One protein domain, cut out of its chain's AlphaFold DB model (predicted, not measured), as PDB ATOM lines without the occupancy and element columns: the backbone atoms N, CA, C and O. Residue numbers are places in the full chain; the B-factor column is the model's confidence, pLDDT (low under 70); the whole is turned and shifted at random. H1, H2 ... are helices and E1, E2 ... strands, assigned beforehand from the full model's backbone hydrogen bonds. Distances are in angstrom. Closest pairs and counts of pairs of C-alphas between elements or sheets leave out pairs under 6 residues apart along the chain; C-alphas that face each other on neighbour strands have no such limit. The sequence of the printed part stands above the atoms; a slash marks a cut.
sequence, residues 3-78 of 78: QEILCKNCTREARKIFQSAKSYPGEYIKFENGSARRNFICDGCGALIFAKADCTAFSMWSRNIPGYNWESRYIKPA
ATOM      1  N   GLN A   3     -29.832  12.732 -72.438       94.88
ATOM      2  CA  GLN A   3     -29.835  12.801 -73.900       94.88
ATOM      3  C   GLN A   3     -30.034  14.260 -74.299       94.88
ATOM      4  O   GLN A   3     -30.981  14.879 -73.821       94.88
ATOM      5  N   GLU A   4     -29.147  14.810 -75.124       96.00
ATOM      6  CA  GLU A   4     -29.196  16.216 -75.542       96.00
ATOM      7  C   GLU A   4     -28.807  16.365 -77.016       96.00
ATOM      8  O   GLU A   4     -27.927  15.663 -77.514       96.00
ATOM      9  N   ILE A   5     -29.430  17.308 -77.716       97.12
ATOM     10  CA  ILE A   5     -29.039  17.794 -79.036       97.12
ATOM     11  C   ILE A   5     -28.376  19.159 -78.857       97.12
ATOM     12  O   ILE A   5     -28.995  20.146 -78.456       97.12
ATOM     13  N   LEU A   6     -27.088  19.222 -79.182       97.62
ATOM     14  CA  LEU A   6     -26.253  20.396 -78.967       97.62
ATOM     15  C   LEU A   6     -25.870  21.055 -80.292       97.62
ATOM     16  O   LEU A   6     -25.523  20.395 -81.274       97.62
ATOM     17  N   CYS A   7     -25.872  22.388 -80.305       96.88
ATOM     18  CA  CYS A   7     -25.282  23.163 -81.391       96.88
ATOM     19  C   CYS A   7     -23.747  23.051 -81.355       96.88
ATOM     20  O   CYS A   7     -23.163  22.602 -80.361       96.88
ATOM     21  N   LYS A   8     -23.062  23.503 -82.414       94.44
ATOM     22  CA  LYS A   8     -21.588  23.451 -82.496       94.44
ATOM     23  C   LYS A   8     -20.894  24.084 -81.286       94.44
ATOM     24  O   LYS A   8     -19.934  23.520 -80.764       94.44
ATOM     25  N   ASN A   9     -21.396  25.227 -80.817       95.50
ATOM     26  CA  ASN A   9     -20.795  25.947 -79.694       95.50
ATOM     27  C   ASN A   9     -20.941  25.163 -78.385       95.50
ATOM     28  O   ASN A   9     -19.940  24.899 -77.724       95.50
ATOM     29  N   CYS A  10     -22.157  24.719 -78.049       96.44
ATOM     30  CA  CYS A  10     -22.396  23.909 -76.852       96.44
ATOM     31  C   CYS A  10     -21.654  22.572 -76.904       96.44
ATOM     32  O   CYS A  10     -21.124  22.132 -75.892       96.44
ATOM     33  N   THR A  11     -21.541  21.962 -78.085       94.75
ATOM     34  CA  THR A  11     -20.748  20.742 -78.285       94.75
ATOM     35  C   THR A  11     -19.284  20.969 -77.930       94.75
ATOM     36  O   THR A  11     -18.679  20.150 -77.241       94.75
ATOM     37  N   ARG A  12     -18.698  22.082 -78.389       93.69
ATOM     38  CA  ARG A  12     -17.303  22.423 -78.095       93.69
ATOM     39  C   ARG A  12     -17.077  22.608 -76.598       93.69
ATOM     40  O   ARG A  12     -16.108  22.070 -76.071       93.69
ATOM     41  N   GLU A  13     -17.962  23.334 -75.920       93.00
ATOM     42  CA  GLU A  13     -17.842  23.556 -74.475       93.00
ATOM     43  C   GLU A  13     -18.065  22.263 -73.680       93.00
ATOM     44  O   GLU A  13     -17.257  21.938 -72.814       93.00
ATOM     45  N   ALA A  14     -19.064  21.452 -74.043       91.69
ATOM     46  CA  ALA A  14     -19.285  20.144 -73.428       91.69
ATOM     47  C   ALA A  14     -18.053  19.238 -73.582       91.69
ATOM     48  O   ALA A  14     -17.585  18.660 -72.605       91.69
ATOM     49  N   ARG A  15     -17.458  19.156 -74.780       91.12
ATOM     50  CA  ARG A  15     -16.234  18.367 -74.998       91.12
ATOM     51  C   ARG A  15     -15.076  18.840 -74.123       91.12
ATOM     52  O   ARG A  15     -14.383  17.991 -73.582       91.12
ATOM     53  N   LYS A  16     -14.885  20.151 -73.932       89.81
ATOM     54  CA  LYS A  16     -13.857  20.672 -73.012       89.81
ATOM     55  C   LYS A  16     -14.127  20.247 -71.572       89.81
ATOM     56  O   LYS A  16     -13.209  19.777 -70.906       89.81
ATOM     57  N   ILE A  17     -15.370  20.381 -71.109       86.81
ATOM     58  CA  ILE A  17     -15.766  19.995 -69.748       86.81
ATOM     59  C   ILE A  17     -15.496  18.507 -69.534       86.81
ATOM     60  O   ILE A  17     -14.819  18.152 -68.584       86.81
ATOM     61  N   PHE A  18     -15.933  17.640 -70.445       83.56
ATOM     62  CA  PHE A  18     -15.814  16.189 -70.273       83.56
ATOM     63  C   PHE A  18     -14.458  15.595 -70.696       83.56
ATOM     64  O   PHE A  18     -14.181  14.445 -70.380       83.56
ATOM     65  N   GLN A  19     -13.598  16.348 -71.390       77.00
ATOM     66  CA  GLN A  19     -12.184  15.986 -71.570       77.00
ATOM     67  C   GLN A  19     -11.330  16.378 -70.359       77.00
ATOM     68  O   GLN A  19     -10.363  15.688 -70.052       77.00
ATOM     69  N   SER A  20     -11.657  17.493 -69.700       64.25
ATOM     70  CA  SER A  20     -10.898  18.004 -68.549       64.25
ATOM     71  C   SER A  20     -11.391  17.448 -67.213       64.25
ATOM     72  O   SER A  20     -10.593  17.227 -66.304       64.25
ATOM     73  N   ALA A  21     -12.689  17.171 -67.093       61.19
ATOM     74  CA  ALA A  21     -13.261  16.474 -65.959       61.19
ATOM     75  C   ALA A  21     -13.034  14.974 -66.141       61.19
ATOM     76  O   ALA A  21     -13.514  14.361 -67.094       61.19
ATOM     77  N   LYS A  22     -12.314  14.363 -65.202       61.72
ATOM     78  CA  LYS A  22     -12.261  12.907 -65.085       61.72
ATOM     79  C   LYS A  22     -13.700  12.420 -64.883       61.72
ATOM     80  O   LYS A  22     -14.276  12.718 -63.838       61.72
ATOM     81  N   SER A  23     -14.280  11.730 -65.872       69.44
ATOM     82  CA  SER A  23     -15.627  11.155 -65.751       69.44
ATOM     83  C   SER A  23     -15.742  10.401 -64.431       69.44
ATOM     84  O   SER A  23     -14.799   9.696 -64.043       69.44
ATOM     85  N   TYR A  24     -16.865  10.552 -63.728       74.94
ATOM     86  CA  TYR A  24     -17.037   9.847 -62.466       74.94
ATOM     87  C   TYR A  24     -16.943   8.331 -62.719       74.94
ATOM     88  O   TYR A  24     -17.420   7.852 -63.755       74.94
ATOM     89  N   PRO A  25     -16.304   7.541 -61.836       80.06
ATOM     90  CA  PRO A  25     -16.159   6.109 -62.055       80.06
ATOM     91  C   PRO A  25     -17.503   5.427 -62.342       80.06
ATOM     92  O   PRO A  25     -18.417   5.445 -61.523       80.06
ATOM     93  N   GLY A  26     -17.613   4.798 -63.516       83.38
ATOM     94  CA  GLY A  26     -18.839   4.124 -63.951       83.38
ATOM     95  C   GLY A  26     -19.824   5.001 -64.725       83.38
ATOM     96  O   GLY A  26     -20.898   4.499 -65.060       83.38
ATOM     97  N   GLU A  27     -19.466   6.249 -65.035       88.31
ATOM     98  CA  GLU A  27     -20.133   7.077 -66.039       88.31
ATOM     99  C   GLU A  27     -19.499   6.909 -67.419       88.31
ATOM    100  O   GLU A  27     -18.290   6.727 -67.577       88.31
ATOM    101  N   TYR A  28     -20.349   6.997 -68.430       89.12
ATOM    102  CA  TYR A  28     -20.001   6.854 -69.828       89.12
ATOM    103  C   TYR A  28     -20.617   8.004 -70.603       89.12
ATOM    104  O   TYR A  28     -21.738   8.439 -70.323       89.12
ATOM    105  N   ILE A  29     -19.870   8.486 -71.586       90.81
ATOM    106  CA  ILE A  29     -20.231   9.649 -72.381       90.81
ATOM    107  C   ILE A  29     -20.041   9.305 -73.852       90.81
ATOM    108  O   ILE A  29     -19.045   8.688 -74.231       90.81
ATOM    109  N   LYS A  30     -20.978   9.745 -74.687       91.31
ATOM    110  CA  LYS A  30     -20.907   9.624 -76.141       91.31
ATOM    111  C   LYS A  30     -21.294  10.947 -76.780       91.31
ATOM    112  O   LYS A  30     -22.285  11.566 -76.404       91.31
ATOM    113  N   PHE A  31     -20.505  11.340 -77.771       93.81
ATOM    114  CA  PHE A  31     -20.809  12.447 -78.665       93.81
ATOM    115  C   PHE A  31     -20.901  11.895 -80.080       93.81
ATOM    116  O   PHE A  31     -19.895  11.431 -80.619       93.81
ATOM    117  N   GLU A  32     -22.080  11.966 -80.680       95.56
ATOM    118  CA  GLU A  32     -22.305  11.564 -82.064       95.56
ATOM    119  C   GLU A  32     -22.560  12.809 -82.909       95.56
ATOM    120  O   GLU A  32     -23.553  13.516 -82.728       95.56
ATOM    121  N   ASN A  33     -21.617  13.120 -83.798       95.94
ATOM    122  CA  ASN A  33     -21.735  14.268 -84.688       95.94
ATOM    123  C   ASN A  33     -22.618  13.899 -85.887       95.94
ATOM    124  O   ASN A  33     -22.552  12.785 -86.404       95.94
ATOM    125  N   GLY A  34     -23.409  14.854 -86.365       96.19
ATOM    126  CA  GLY A  34     -24.242  14.652 -87.539       96.19
ATOM    127  C   GLY A  34     -24.975  15.917 -87.951       96.19
ATOM    128  O   GLY A  34     -24.707  17.006 -87.451       96.19
ATOM    129  N   SER A  35     -25.940  15.762 -88.849       97.12
ATOM    130  CA  SER A  35     -26.838  16.838 -89.271       97.12
ATOM    131  C   SER A  35     -28.246  16.627 -88.721       97.12
ATOM    132  O   SER A  35     -28.751  15.503 -88.680       97.12
ATOM    133  N   ALA A  36     -28.899  17.700 -88.285       97.19
ATOM    134  CA  ALA A  36     -30.231  17.642 -87.697       97.19
ATOM    135  C   ALA A  36     -31.267  17.139 -88.716       97.19
ATOM    136  O   ALA A  36     -31.350  17.637 -89.836       97.19
ATOM    137  N   ARG A  37     -32.116  16.175 -88.348       97.06
ATOM    138  CA  ARG A  37     -33.178  15.681 -89.250       97.06
ATOM    139  C   ARG A  37     -34.352  16.651 -89.406       97.06
ATOM    140  O   ARG A  37     -35.068  16.582 -90.399       97.06
ATOM    141  N   ARG A  38     -34.554  17.534 -88.430       96.50
ATOM    142  CA  ARG A  38     -35.593  18.572 -88.379       96.50
ATOM    143  C   ARG A  38     -35.088  19.754 -87.552       96.50
ATOM    144  O   ARG A  38     -33.972  19.701 -87.047       96.50
ATOM    145  N   ASN A  39     -35.893  20.801 -87.412       97.44
ATOM    146  CA  ASN A  39     -35.550  21.909 -86.528       97.44
ATOM    147  C   ASN A  39     -35.588  21.447 -85.061       97.44
ATOM    148  O   ASN A  39     -36.525  20.755 -84.658       97.44
ATOM    149  N   PHE A  40     -34.593  21.852 -84.280       96.06
ATOM    150  CA  PHE A  40     -34.488  21.575 -82.850       96.06
ATOM    151  C   PHE A  40     -34.114  22.835 -82.088       96.06
ATOM    152  O   PHE A  40     -33.520  23.754 -82.641       96.06
ATOM    153  N   ILE A  41     -34.416  22.845 -80.800       97.75
ATOM    154  CA  ILE A  41     -33.831  23.799 -79.869       97.75
ATOM    155  C   ILE A  41     -32.607  23.125 -79.257       97.75
ATOM    156  O   ILE A  41     -32.675  21.968 -78.860       97.75
ATOM    157  N   CYS A  42     -31.476  23.825 -79.241       97.56
ATOM    158  CA  CYS A  42     -30.267  23.363 -78.575       97.56
ATOM    159  C   CYS A  42     -30.536  23.227 -77.075       97.56
ATOM    160  O   CYS A  42     -30.835  24.230 -76.425       97.56
ATOM    161  N   ASP A  43     -30.342  22.037 -76.513       97.25
ATOM    162  CA  ASP A  43     -30.604  21.793 -75.088       97.25
ATOM    163  C   ASP A  43     -29.634  22.553 -74.167       97.25
ATOM    164  O   ASP A  43     -29.952  22.841 -73.017       97.25
ATOM    165  N   GLY A  44     -28.457  22.935 -74.678       95.31
ATOM    166  CA  GLY A  44     -27.445  23.651 -73.900       95.31
ATOM    167  C   GLY A  44     -27.640  25.169 -73.815       95.31
ATOM    168  O   GLY A  44     -27.251  25.771 -72.820       95.31
ATOM    169  N   CYS A  45     -28.188  25.814 -74.852       96.69
ATOM    170  CA  CYS A  45     -28.283  27.284 -74.905       96.69
ATOM    171  C   CYS A  45     -29.614  27.837 -75.425       96.69
ATOM    172  O   CYS A  45     -29.754  29.050 -75.545       96.69
ATOM    173  N   GLY A  46     -30.571  26.985 -75.795       97.06
ATOM    174  CA  GLY A  46     -31.860  27.414 -76.340       97.06
ATOM    175  C   GLY A  46     -31.816  27.938 -77.781       97.06
ATOM    176  O   GLY A  46     -32.851  28.313 -78.324       97.06
ATOM    177  N   ALA A  47     -30.648  27.968 -78.432       96.88
ATOM    178  CA  ALA A  47     -30.541  28.418 -79.820       96.88
ATOM    179  C   ALA A  47     -31.233  27.449 -80.790       96.88
ATOM    180  O   ALA A  47     -31.152  26.230 -80.629       96.88
ATOM    181  N   LEU A  48     -31.856  27.985 -81.842       97.94
ATOM    182  CA  LEU A  48     -32.471  27.180 -82.896       97.94
ATOM    183  C   LEU A  48     -31.395  26.494 -83.757       97.94
ATOM    184  O   LEU A  48     -30.504  27.140 -84.306       97.94
ATOM    185  N   ILE A  49     -31.509  25.178 -83.897       97.69
ATOM    186  CA  ILE A  49     -30.737  24.335 -84.809       97.69
ATOM    187  C   ILE A  49     -31.660  23.995 -85.975       97.69
ATOM    188  O   ILE A  49     -32.650  23.284 -85.806       97.69
ATOM    189  N   PHE A  50     -31.355  24.509 -87.161       97.50
ATOM    190  CA  PHE A  50     -32.155  24.237 -88.352       97.50
ATOM    191  C   PHE A  50     -31.975  22.800 -88.848       97.50
ATOM    192  O   PHE A  50     -30.923  22.188 -88.673       97.50
ATOM    193  N   ALA A  51     -32.990  22.273 -89.528       97.19
ATOM    194  CA  ALA A  51     -32.883  21.017 -90.251       97.19
ATOM    195  C   ALA A  51     -31.672  21.042 -91.200       97.19
ATOM    196  O   ALA A  51     -31.391  22.048 -91.848       97.19
ATOM    197  N   LYS A  52     -30.974  19.910 -91.288       96.69
ATOM    198  CA  LYS A  52     -29.711  19.692 -92.005       96.69
ATOM    199  C   LYS A  52     -28.508  20.474 -91.467       96.69
ATOM    200  O   LYS A  52     -27.409  20.249 -91.964       96.69
ATOM    201  N   ALA A  53     -28.667  21.338 -90.462       96.44
ATOM    202  CA  ALA A  53     -27.530  21.983 -89.819       96.44
ATOM    203  C   ALA A  53     -26.733  20.966 -88.996       96.44
ATOM    204  O   ALA A  53     -27.298  20.056 -88.382       96.44
ATOM    205  N   ASP A  54     -25.418  21.144 -88.961       96.81
ATOM    206  CA  ASP A  54     -24.541  20.330 -88.130       96.81
ATOM    207  C   ASP A  54     -24.866  20.521 -86.644       96.81
ATOM    208  O   ASP A  54     -24.955  21.642 -86.129       96.81
ATOM    209  N   CYS A  55     -24.979  19.407 -85.940       96.88
ATOM    210  CA  CYS A  55     -25.224  19.345 -84.510       96.88
ATOM    211  C   CYS A  55     -24.593  18.077 -83.927       96.88
ATOM    212  O   CYS A  55     -23.913  17.305 -84.612       96.88
ATOM    213  N   THR A  56     -24.757  17.875 -82.629       97.31
ATOM    214  CA  THR A  56     -24.232  16.694 -81.946       97.31
ATOM    215  C   THR A  56     -25.281  16.143 -81.009       97.31
ATOM    216  O   THR A  56     -25.845  16.886 -80.209       97.31
ATOM    217  N   ALA A  57     -25.523  14.842 -81.102       96.81
ATOM    218  CA  ALA A  57     -26.270  14.119 -80.094       96.81
ATOM    219  C   ALA A  57     -25.306  13.715 -78.973       96.81
ATOM    220  O   ALA A  57     -24.296  13.042 -79.201       96.81
ATOM    221  N   PHE A  58     -25.592  14.187 -77.768       95.06
ATOM    222  CA  PHE A  58     -24.837  13.922 -76.557       95.06
ATOM    223  C   PHE A  58     -25.613  12.951 -75.673       95.06
ATOM    224  O   PHE A  58     -26.787  13.167 -75.371       95.06
ATOM    225  N   SER A  59     -24.930  11.902 -75.233       93.88
ATOM    226  CA  SER A  59     -25.475  10.896 -74.329       93.88
ATOM    227  C   SER A  59     -24.563  10.752 -73.123       93.88
ATOM    228  O   SER A  59     -23.351  10.592 -73.277       93.88
ATOM    229  N   MET A  60     -25.154  10.726 -71.931       92.06
ATOM    230  CA  MET A  60     -24.456  10.395 -70.691       92.06
ATOM    231  C   MET A  60     -25.250   9.364 -69.900       92.06
ATOM    232  O   MET A  60     -26.465   9.487 -69.700       92.06
ATOM    233  N   TRP A  61     -24.572   8.314 -69.461       93.00
ATOM    234  CA  TRP A  61     -25.196   7.200 -68.759       93.00
ATOM    235  C   TRP A  61     -24.235   6.590 -67.746       93.00
ATOM    236  O   TRP A  61     -23.064   6.953 -67.696       93.00
ATOM    237  N   SER A  62     -24.731   5.683 -66.911       91.56
ATOM    238  CA  SER A  62     -23.920   5.018 -65.890       91.56
ATOM    239  C   SER A  62     -24.154   3.514 -65.915       91.56
ATOM    240  O   SER A  62     -25.053   3.031 -66.602       91.56
ATOM    241  N   ARG A  63     -23.374   2.745 -65.153       88.00
ATOM    242  CA  ARG A  63     -23.589   1.288 -65.036       88.00
ATOM    243  C   ARG A  63     -25.008   0.918 -64.589       88.00
ATOM    244  O   ARG A  63     -25.533  -0.090 -65.042       88.00
ATOM    245  N   ASN A  64     -25.621   1.741 -63.737       89.44
ATOM    246  CA  ASN A  64     -26.959   1.487 -63.194       89.44
ATOM    247  C   ASN A  64     -28.081   1.972 -64.119       89.44
ATOM    248  O   ASN A  64     -29.233   1.594 -63.934       89.44
ATOM    249  N   ILE A  65     -27.766   2.830 -65.093       88.69
ATOM    250  CA  ILE A  65     -28.745   3.363 -66.039       88.69
ATOM    251  C   ILE A  65     -28.162   3.213 -67.443       88.69
ATOM    252  O   ILE A  65     -27.394   4.087 -67.846       88.69
ATOM    253  N   PRO A  66     -28.482   2.130 -68.173       85.69
ATOM    254  CA  PRO A  66     -27.793   1.781 -69.409       85.69
ATOM    255  C   PRO A  66     -28.002   2.792 -70.543       85.69
ATOM    256  O   PRO A  66     -28.995   3.520 -70.612       85.69
ATOM    257  N   GLY A  67     -27.015   2.793 -71.442       85.12
ATOM    258  CA  GLY A  67     -27.029   3.469 -72.733       85.12
ATOM    259  C   GLY A  67     -28.061   2.862 -73.697       85.12
ATOM    260  O   GLY A  67     -28.225   1.647 -73.721       85.12
ATOM    261  N   TYR A  68     -28.689   3.670 -74.550       88.62
ATOM    262  CA  TYR A  68     -29.530   3.238 -75.670       88.62
ATOM    263  C   TYR A  68     -29.165   4.067 -76.898       88.62
ATOM    264  O   TYR A  68     -28.903   5.260 -76.763       88.62
ATOM    265  N   ASN A  69     -29.191   3.458 -78.083       90.12
ATOM    266  CA  ASN A  69     -28.975   4.180 -79.334       90.12
ATOM    267  C   ASN A  69     -30.264   4.916 -79.727       90.12
ATOM    268  O   ASN A  69     -31.282   4.294 -80.037       90.12
ATOM    269  N   TRP A  70     -30.217   6.243 -79.704       94.06
ATOM    270  CA  TRP A  70     -31.350   7.129 -80.004       94.06
ATOM    271  C   TRP A  70     -30.985   8.205 -81.028       94.06
ATOM    272  O   TRP A  70     -31.869   8.760 -81.681       94.06
ATOM    273  N   GLU A  71     -29.690   8.466 -81.194       94.56
ATOM    274  CA  GLU A  71     -29.116   9.571 -81.950       94.56
ATOM    275  C   GLU A  71     -29.623   9.568 -83.396       94.56
ATOM    276  O   GLU A  71     -30.104  10.587 -83.895       94.56
ATOM    277  N   SER A  72     -29.666   8.394 -84.033       92.00
ATOM    278  CA  SER A  72     -30.125   8.211 -85.417       92.00
ATOM    279  C   SER A  72     -31.571   8.655 -85.682       92.00
ATOM    280  O   SER A  72     -31.926   8.897 -86.841       92.00
ATOM    281  N   ARG A  73     -32.405   8.800 -84.639       94.50
ATOM    282  CA  ARG A  73     -33.780   9.326 -84.738       94.50
ATOM    283  C   ARG A  73     -33.816  10.848 -84.909       94.50
ATOM    284  O   ARG A  73     -34.782  11.370 -85.461       94.50
ATOM    285  N   TYR A  74     -32.780  11.557 -84.460       95.19
ATOM    286  CA  TYR A  74     -32.738  13.024 -84.397       95.19
ATOM    287  C   TYR A  74     -31.671  13.613 -85.312       95.19
ATOM    288  O   TYR A  74     -31.890  14.669 -85.908       95.19
ATOM    289  N   ILE A  75     -30.560  12.903 -85.485       96.00
ATOM    290  CA  ILE A  75     -29.470  13.296 -86.366       96.00
ATOM    291  C   ILE A  75     -29.259  12.259 -87.469       96.00
ATOM    292  O   ILE A  75     -29.598  11.079 -87.344       96.00
ATOM    293  N   LYS A  76     -28.727  12.719 -88.595       96.12
ATOM    294  CA  LYS A  76     -28.113  11.883 -89.620       96.12
ATOM    295  C   LYS A  76     -26.603  11.883 -89.340       96.12
ATOM    296  O   LYS A  76     -26.018  12.962 -89.458       96.12
ATOM    297  N   PRO A  77     -26.006  10.744 -88.950       90.38
ATOM    298  CA  PRO A  77     -24.575  10.658 -88.658       90.38
ATOM    299  C   PRO A  77     -23.738  11.171 -89.833       90.38
ATOM    300  O   PRO A  77     -24.123  10.962 -90.990       90.38
ATOM    301  N   ALA A  78     -22.664  11.894 -89.509       81.00
ATOM    302  CA  ALA A  78     -21.695  12.405 -90.479       81.00
ATOM    303  C   ALA A  78     -20.715  11.315 -90.929       81.00
ATOM    304  O   ALA A  78     -20.373  10.453 -90.087       81.00
TER     305      ALA A  78
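What this domain is: This is residues 3 to 78 of the 78 residues of an uncharacterized protein of Deltaproteobacteria bacterium CG2_30_43_15 (UniProt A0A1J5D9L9). A long, strongly twisted hairpin of E2 and E3 makes most of a sheet with short E1 and E4 at its edges, and helix H1 covers one face lengthwise, giving two layers. The 76 printed residues include E1, H1, E2, E3 and E4 in chain order; the antiparallel sheet runs E1 E3 E2 E4. The class is mixed; the whole is compact, radius of gyration of the C-alphas 12.4 A, but elongated, 36 by 23 by 21 A.

Where its parts are: E2, residues 27 to 36, spans 26.1 A and bends by 57 degrees at residue 33. E3, residues 54 to 62, spans 27.0 A. E1, residues 3 to 6, begins at C-alpha (-29.835, 12.801, -73.900). E4, residues 75 to 77, ends at C-alpha (-24.575, 10.658, -88.658). H1, residues 8 to 20, spans 18.4 A.

How they stand to each other: Within hydrogen-bond range are N 30 and O 59 in the hairpin E2 and E3, 2.9 A, N 4 and O 58 between E1 and E3, 2.9 A, and N 35 and O 76 between E2 and E4, 2.9 A. H1 is on the sheet at a height of 10.0 A, over E3 and E2, and runs along the strands, at 27 degrees to E3 on the local plane; the closest C-alphas of H1 and E3 are those of Lys 8 and Cys 55, 5.8 A. In H1 every O i to N i+4 pair is within hydrogen-bond range. E1, H1 and E2 form a split strand-helix-strand unit, two strands running the same way with E3 between them, its crossover right-handed.

The domain as a whole: The C-alphas farthest apart, of Pro 25 and Ala 51, are 36.0 A apart. The printed part has no cut; the links E2 to E3 and E3 to E4 are long. Residues 20 to 23 have pLDDT under 70.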